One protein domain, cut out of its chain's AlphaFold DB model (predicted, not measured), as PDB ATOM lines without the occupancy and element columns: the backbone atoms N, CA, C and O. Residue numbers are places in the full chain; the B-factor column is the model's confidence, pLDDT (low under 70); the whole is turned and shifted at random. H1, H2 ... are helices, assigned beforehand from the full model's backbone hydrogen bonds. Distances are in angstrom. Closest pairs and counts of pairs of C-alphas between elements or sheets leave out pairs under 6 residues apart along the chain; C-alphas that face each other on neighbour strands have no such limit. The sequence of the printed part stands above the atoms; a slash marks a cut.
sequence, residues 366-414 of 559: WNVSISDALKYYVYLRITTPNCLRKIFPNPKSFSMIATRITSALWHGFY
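Overview. This is residues 366 to 414 of the 559 residues of an uncharacterized protein of Spongospora subterranea (UniProt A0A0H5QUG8). Two helices make a V: H1 runs in to the point, a long loop of residues 380 to 394 makes the turn beyond it, and H2 runs back out at a slant. Residues 408 to 414 stick out at the open end. The printed part has 49 residues with two named helices, H1 then H2, and no named strand; it is all helix, flat, 33 by 25 by 13 A, and only just loose, close to compact, with a radius of gyration of the C-alphas of 11.7 A.

Along the chain. Find C-alpha 368 at (-13.179, -1.883, 119.965); from there H1 runs to residue 379, 14.8 A. Then find C-alpha 395 at (-15.398, -6.576, 143.655), where H2 begins; it runs 24.6 A to C-alpha 411 at (-28.165, -4.797, 122.731).

Arrangement. H1 touches H2 with residues 374 to 379 alone; look at the closest C-alphas, Tyr 379 and Ser 399, 5.2 A apart. They run opposite ways at a steep tilt of 48 degrees. In H2 every O i to N i+4 pair is within hydrogen-bond range, in H1 7 of 8.

Size, cuts and confidence. The C-alphas farthest apart, Trp 366 and Cys 387, span 33.9 A. The link H1 to H2 is long, the printed part has no cut, and no printed residue is under 70 in pLDDT.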
ATOM      1  N   TRP A 366     -13.016  -6.898 118.837       94.50
ATOM      2  CA  TRP A 366     -14.411  -6.843 118.396       94.50
ATOM      3  C   TRP A 366     -15.087  -5.584 118.941       94.50
ATOM      4  O   TRP A 366     -15.151  -5.403 120.156       94.50
ATOM      5  N   ASN A 367     -15.629  -4.743 118.051       94.56
ATOM      6  CA  ASN A 367     -16.299  -3.486 118.404       94.56
ATOM      7  C   ASN A 367     -15.487  -2.652 119.413       94.56
ATOM      8  O   ASN A 367     -15.965  -2.312 120.498       94.56
ATOM      9  N   VAL A 368     -14.223  -2.394 119.064       95.19
ATOM     10  CA  VAL A 368     -13.179  -1.883 119.965       95.19
ATOM     11  C   VAL A 368     -13.641  -0.644 120.726       95.19
ATOM     12  O   VAL A 368     -13.461  -0.575 121.937       95.19
ATOM     13  N   SER A 369     -14.307   0.300 120.055       94.25
ATOM     14  CA  SER A 369     -14.758   1.545 120.684       94.25
ATOM     15  C   SER A 369     -15.786   1.318 121.803       94.25
ATOM     16  O   SER A 369     -15.713   1.961 122.849       94.25
ATOM     17  N   ILE A 370     -16.712   0.369 121.634       94.50
ATOM     18  CA  ILE A 370     -17.695   0.013 122.667       94.50
ATOM     19  C   ILE A 370     -17.054  -0.852 123.755       94.50
ATOM     20  O   ILE A 370     -17.363  -0.668 124.933       94.50
ATOM     21  N   SER A 371     -16.133  -1.747 123.398       93.75
ATOM     22  CA  SER A 371     -15.346  -2.515 124.371       93.75
ATOM     23  C   SER A 371     -14.538  -1.590 125.291       93.75
ATOM     24  O   SER A 371     -14.560  -1.760 126.513       93.75
ATOM     25  N   ASP A 372     -13.912  -0.549 124.737       92.88
ATOM     26  CA  ASP A 372     -13.241   0.499 125.506       92.88
ATOM     27  C   ASP A 372     -14.235   1.310 126.346       92.88
ATOM     28  O   ASP A 372     -13.982   1.545 127.531       92.88
ATOM     29  N   ALA A 373     -15.398   1.676 125.796       94.88
ATOM     30  CA  ALA A 373     -16.428   2.381 126.554       94.88
ATOM     31  C   ALA A 373     -16.884   1.573 127.786       94.88
ATOM     32  O   ALA A 373     -16.873   2.075 128.914       94.88
ATOM     33  N   LEU A 374     -17.198   0.289 127.603       95.12
ATOM     34  CA  LEU A 374     -17.551  -0.635 128.682       95.12
ATOM     35  C   LEU A 374     -16.418  -0.767 129.707       95.12
ATOM     36  O   LEU A 374     -16.666  -0.750 130.912       95.12
ATOM     37  N   LYS A 375     -15.163  -0.853 129.262       93.38
ATOM     38  CA  LYS A 375     -14.006  -0.961 130.155       93.38
ATOM     39  C   LYS A 375     -13.806   0.298 131.002       93.38
ATOM     40  O   LYS A 375     -13.716   0.203 132.228       93.38
ATOM     41  N   TYR A 376     -13.717   1.468 130.372       94.88
ATOM     42  CA  TYR A 376     -13.282   2.706 131.026       94.88
ATOM     43  C   TYR A 376     -14.406   3.494 131.699       94.88
ATOM     44  O   TYR A 376     -14.126   4.212 132.665       94.88
ATOM     45  N   TYR A 377     -15.649   3.347 131.232       95.44
ATOM     46  CA  TYR A 377     -16.809   4.060 131.771       95.44
ATOM     47  C   TYR A 377     -17.724   3.186 132.634       95.44
ATOM     48  O   TYR A 377     -18.483   3.737 133.426       95.44
ATOM     49  N   VAL A 378     -17.619   1.853 132.554       95.12
ATOM     50  CA  VAL A 378     -18.424   0.928 133.377       95.12
ATOM     51  C   VAL A 378     -17.532   0.084 134.288       95.12
ATOM     52  O   VAL A 378     -17.518   0.303 135.497       95.12
ATOM     53  N   TYR A 379     -16.738  -0.837 133.740       93.31
ATOM     54  CA  TYR A 379     -15.985  -1.836 134.510       93.31
ATOM     55  C   TYR A 379     -15.019  -1.227 135.537       93.31
ATOM     56  O   TYR A 379     -15.007  -1.645 136.695       93.31
ATOM     57  N   LEU A 380     -14.214  -0.241 135.125       93.62
ATOM     58  CA  LEU A 380     -13.207   0.391 135.987       93.62
ATOM     59  C   LEU A 380     -13.788   1.419 136.970       93.62
ATOM     60  O   LEU A 380     -13.087   1.814 137.899       93.62
ATOM     61  N   ARG A 381     -15.041   1.850 136.779       91.81
ATOM     62  CA  ARG A 381     -15.687   2.888 137.603       91.81
ATOM     63  C   ARG A 381     -16.763   2.352 138.532       91.81
ATOM     64  O   ARG A 381     -17.040   2.967 139.561       91.81
ATOM     65  N   ILE A 382     -17.375   1.221 138.192       90.50
ATOM     66  CA  ILE A 382     -18.420   0.636 139.019       90.50
ATOM     67  C   ILE A 382     -17.826   0.094 140.321       90.50
ATOM     68  O   ILE A 382     -16.823  -0.621 140.337       90.50
ATOM     69  N   THR A 383     -18.480   0.426 141.429       86.50
ATOM     70  CA  THR A 383     -18.138  -0.077 142.759       86.50
ATOM     71  C   THR A 383     -19.258  -0.974 143.259       86.50
ATOM     72  O   THR A 383     -20.430  -0.737 142.969       86.50
ATOM     73  N   THR A 384     -18.910  -2.035 143.987       85.12
ATOM     74  CA  THR A 384     -19.910  -2.928 144.578       85.12
ATOM     75  C   THR A 384     -20.689  -2.174 145.658       85.12
ATOM     76  O   THR A 384     -20.073  -1.745 146.640       85.12
ATOM     77  N   PRO A 385     -22.020  -2.027 145.524       84.50
ATOM     78  CA  PRO A 385     -22.835  -1.397 146.552       84.50
ATOM     79  C   PRO A 385     -22.700  -2.128 147.890       84.50
ATOM     80  O   PRO A 385     -22.616  -3.357 147.926       84.50
ATOM     81  N   ASN A 386     -22.745  -1.388 149.002       84.94
ATOM     82  CA  ASN A 386     -22.604  -1.969 150.344       84.94
ATOM     83  C   ASN A 386     -23.628  -3.089 150.615       84.94
ATOM     84  O   ASN A 386     -23.280  -4.088 151.241       84.94
ATOM     85  N   CYS A 387     -24.853  -2.968 150.091       83.88
ATOM     86  CA  CYS A 387     -25.895  -3.993 150.208       83.88
ATOM     87  C   CYS A 387     -25.570  -5.295 149.453       83.88
ATOM     88  O   CYS A 387     -25.965  -6.370 149.894       83.88
ATOM     89  N   LEU A 388     -24.810  -5.221 148.355       83.94
ATOM     90  CA  LEU A 388     -24.455  -6.372 147.519       83.94
ATOM     91  C   LEU A 388     -23.094  -6.978 147.870       83.94
ATOM     92  O   LEU A 388     -22.768  -8.060 147.389       83.94
ATOM     93  N   ARG A 389     -22.310  -6.334 148.742       83.88
ATOM     94  CA  ARG A 389     -20.973  -6.802 149.140       83.88
ATOM     95  C   ARG A 389     -20.989  -8.185 149.805       83.88
ATOM     96  O   ARG A 389     -20.024  -8.927 149.667       83.88
ATOM     97  N   LYS A 390     -22.083  -8.555 150.484       83.25
ATOM     98  CA  LYS A 390     -22.262  -9.905 151.055       83.25
ATOM     99  C   LYS A 390     -22.472 -10.983 149.980       83.25
ATOM    100  O   LYS A 390     -22.020 -12.105 150.164       83.25
ATOM    101  N   ILE A 391     -23.132 -10.640 148.871       81.56
ATOM    102  CA  ILE A 391     -23.431 -11.556 147.755       81.56
ATOM    103  C   ILE A 391     -22.228 -11.654 146.809       81.56
ATOM    104  O   ILE A 391     -21.880 -12.731 146.333       81.56
ATOM    105  N   PHE A 392     -21.553 -10.527 146.572       80.00
ATOM    106  CA  PHE A 392     -20.360 -10.430 145.739       80.00
ATOM    107  C   PHE A 392     -19.157  -9.982 146.580       80.00
ATOM    108  O   PHE A 392     -18.778  -8.808 146.536       80.00
ATOM    109  N   PRO A 393     -18.523 -10.903 147.332       72.81
ATOM    110  CA  PRO A 393     -17.378 -10.569 148.177       72.81
ATOM    111  C   PRO A 393     -16.154 -10.137 147.359       72.81
ATOM    112  O   PRO A 393     -15.307  -9.406 147.863       72.81
ATOM    113  N   ASN A 394     -16.061 -10.556 146.090       82.50
ATOM    114  CA  ASN A 394     -15.019 -10.124 145.163       82.50
ATOM    115  C   ASN A 394     -15.520  -8.960 144.281       82.50
ATOM    116  O   ASN A 394     -16.334  -9.197 143.381       82.50
ATOM    117  N   PRO A 395     -14.990  -7.731 144.453       82.44
ATOM    118  CA  PRO A 395     -15.398  -6.576 143.655       82.44
ATOM    119  C   PRO A 395     -15.202  -6.770 142.150       82.44
ATOM    120  O   PRO A 395     -16.030  -6.328 141.360       82.44
ATOM    121  N   LYS A 396     -14.150  -7.491 141.732       82.94
ATOM    122  CA  LYS A 396     -13.878  -7.738 140.306       82.94
ATOM    123  C   LYS A 396     -14.978  -8.574 139.658       82.94
ATOM    124  O   LYS A 396     -15.371  -8.299 138.527       82.94
ATOM    125  N   SER A 397     -15.486  -9.579 140.371       80.06
ATOM    126  CA  SER A 397     -16.574 -10.429 139.881       80.06
ATOM    127  C   SER A 397     -17.852  -9.621 139.670       80.06
ATOM    128  O   SER A 397     -18.490  -9.765 138.630       80.06
ATOM    129  N   PHE A 398     -18.182  -8.725 140.606       86.44
ATOM    130  CA  PHE A 398     -19.318  -7.818 140.452       86.44
ATOM    131  C   PHE A 398     -19.152  -6.905 139.232       86.44
ATOM    132  O   PHE A 398     -20.043  -6.864 138.388       86.44
ATOM    133  N   SER A 399     -18.001  -6.233 139.091       88.56
ATOM    134  CA  SER A 399     -17.747  -5.344 137.952       88.56
ATOM    135  C   SER A 399     -17.845  -6.076 136.611       88.56
ATOM    136  O   SER A 399     -18.418  -5.535 135.667       88.56
ATOM    137  N   MET A 400     -17.347  -7.317 136.510       83.88
ATOM    138  CA  MET A 400     -17.480  -8.127 135.291       83.88
ATOM    139  C   MET A 400     -18.942  -8.442 134.959       83.88
ATOM    140  O   MET A 400     -19.364  -8.239 133.821       83.88
ATOM    141  N   ILE A 401     -19.721  -8.920 135.938       83.88
ATOM    142  CA  ILE A 401     -21.138  -9.259 135.736       83.88
ATOM    143  C   ILE A 401     -21.927  -8.009 135.350       83.88
ATOM    144  O   ILE A 401     -22.650  -8.030 134.358       83.88
ATOM    145  N   ALA A 402     -21.738  -6.905 136.075       88.31
ATOM    146  CA  ALA A 402     -22.408  -5.644 135.783       88.31
ATOM    147  C   ALA A 402     -22.072  -5.128 134.378       88.31
ATOM    148  O   ALA A 402     -22.968  -4.731 133.645       88.31
ATOM    149  N   THR A 403     -20.807  -5.209 133.958       90.44
ATOM    150  CA  THR A 403     -20.389  -4.787 132.609       90.44
ATOM    151  C   THR A 403     -21.048  -5.636 131.519       90.44
ATOM    152  O   THR A 403     -21.495  -5.099 130.508       90.44
ATOM    153  N   ARG A 404     -21.170  -6.954 131.727       85.19
ATOM    154  CA  ARG A 404     -21.862  -7.849 130.784       85.19
ATOM    155  C   ARG A 404     -23.366  -7.605 130.745       85.19
ATOM    156  O   ARG A 404     -23.934  -7.601 129.661       85.19
ATOM    157  N   ILE A 405     -23.999  -7.357 131.893       87.75
ATOM    158  CA  ILE A 405     -25.420  -6.979 131.955       87.75
ATOM    159  C   ILE A 405     -25.644  -5.658 131.219       87.75
ATOM    160  O   ILE A 405     -26.554  -5.575 130.402       87.75
ATOM    161  N   THR A 406     -24.787  -4.656 131.433       92.75
ATOM    162  CA  THR A 406     -24.834  -3.398 130.679       92.75
ATOM    163  C   THR A 406     -24.728  -3.644 129.176       92.75
ATOM    164  O   THR A 406     -25.519  -3.092 128.419       92.75
ATOM    165  N   SER A 407     -23.796  -4.494 128.737       92.19
ATOM    166  CA  SER A 407     -23.661  -4.856 127.323       92.19
ATOM    167  C   SER A 407     -24.912  -5.559 126.780       92.19
ATOM    168  O   SER A 407     -25.366  -5.219 125.692       92.19
ATOM    169  N   ALA A 408     -25.515  -6.476 127.542       90.44
ATOM    170  CA  ALA A 408     -26.755  -7.149 127.156       90.44
ATOM    171  C   ALA A 408     -27.929  -6.167 127.024       90.44
ATOM    172  O   ALA A 408     -28.577  -6.140 125.983       90.44
ATOM    173  N   LEU A 409     -28.142  -5.310 128.028       92.69
ATOM    174  CA  LEU A 409     -29.182  -4.274 128.016       92.69
ATOM    175  C   LEU A 409     -28.994  -3.281 126.865       92.69
ATOM    176  O   LEU A 409     -29.969  -2.822 126.277       92.69
ATOM    177  N   TRP A 410     -27.742  -2.968 126.527       95.19
ATOM    178  CA  TRP A 410     -27.417  -2.113 125.392       95.19
ATOM    179  C   TRP A 410     -27.845  -2.744 124.061       95.19
ATOM    180  O   TRP A 410     -28.360  -2.039 123.196       95.19
ATOM    181  N   HIS A 411     -27.700  -4.064 123.911       92.50
ATOM    182  CA  HIS A 411     -28.165  -4.797 122.731       92.50
ATOM    183  C   HIS A 411     -29.683  -5.031 122.697       92.50
ATOM    184  O   HIS A 411     -30.240  -5.096 121.606       92.50
ATOM    185  N   GLY A 412     -30.348  -5.157 123.851       92.25
ATOM    186  CA  GLY A 412     -31.808  -5.247 123.954       92.25
ATOM    187  C   GLY A 412     -32.312  -6.357 124.882       92.25
ATOM    188  O   GLY A 412     -31.593  -6.872 125.740       92.25
ATOM    189  N   PHE A 413     -33.586  -6.727 124.725       91.88
ATOM    190  CA  PHE A 413     -34.297  -7.629 125.649       91.88
ATOM    191  C   PHE A 413     -34.623  -9.005 125.057       91.88
ATOM    192  O   PHE A 413     -35.298  -9.803 125.706       91.88
ATOM    193  N   TYR A 414     -34.109  -9.330 123.867       91.06
ATOM    194  CA  TYR A 414     -34.220 -10.682 123.323       91.06
ATOM    195  C   TYR A 414     -33.524 -11.680 124.262       91.06
ATOM    196  O   TYR A 414     -32.316 -11.550 124.492       91.06
TER     197      TYR A 414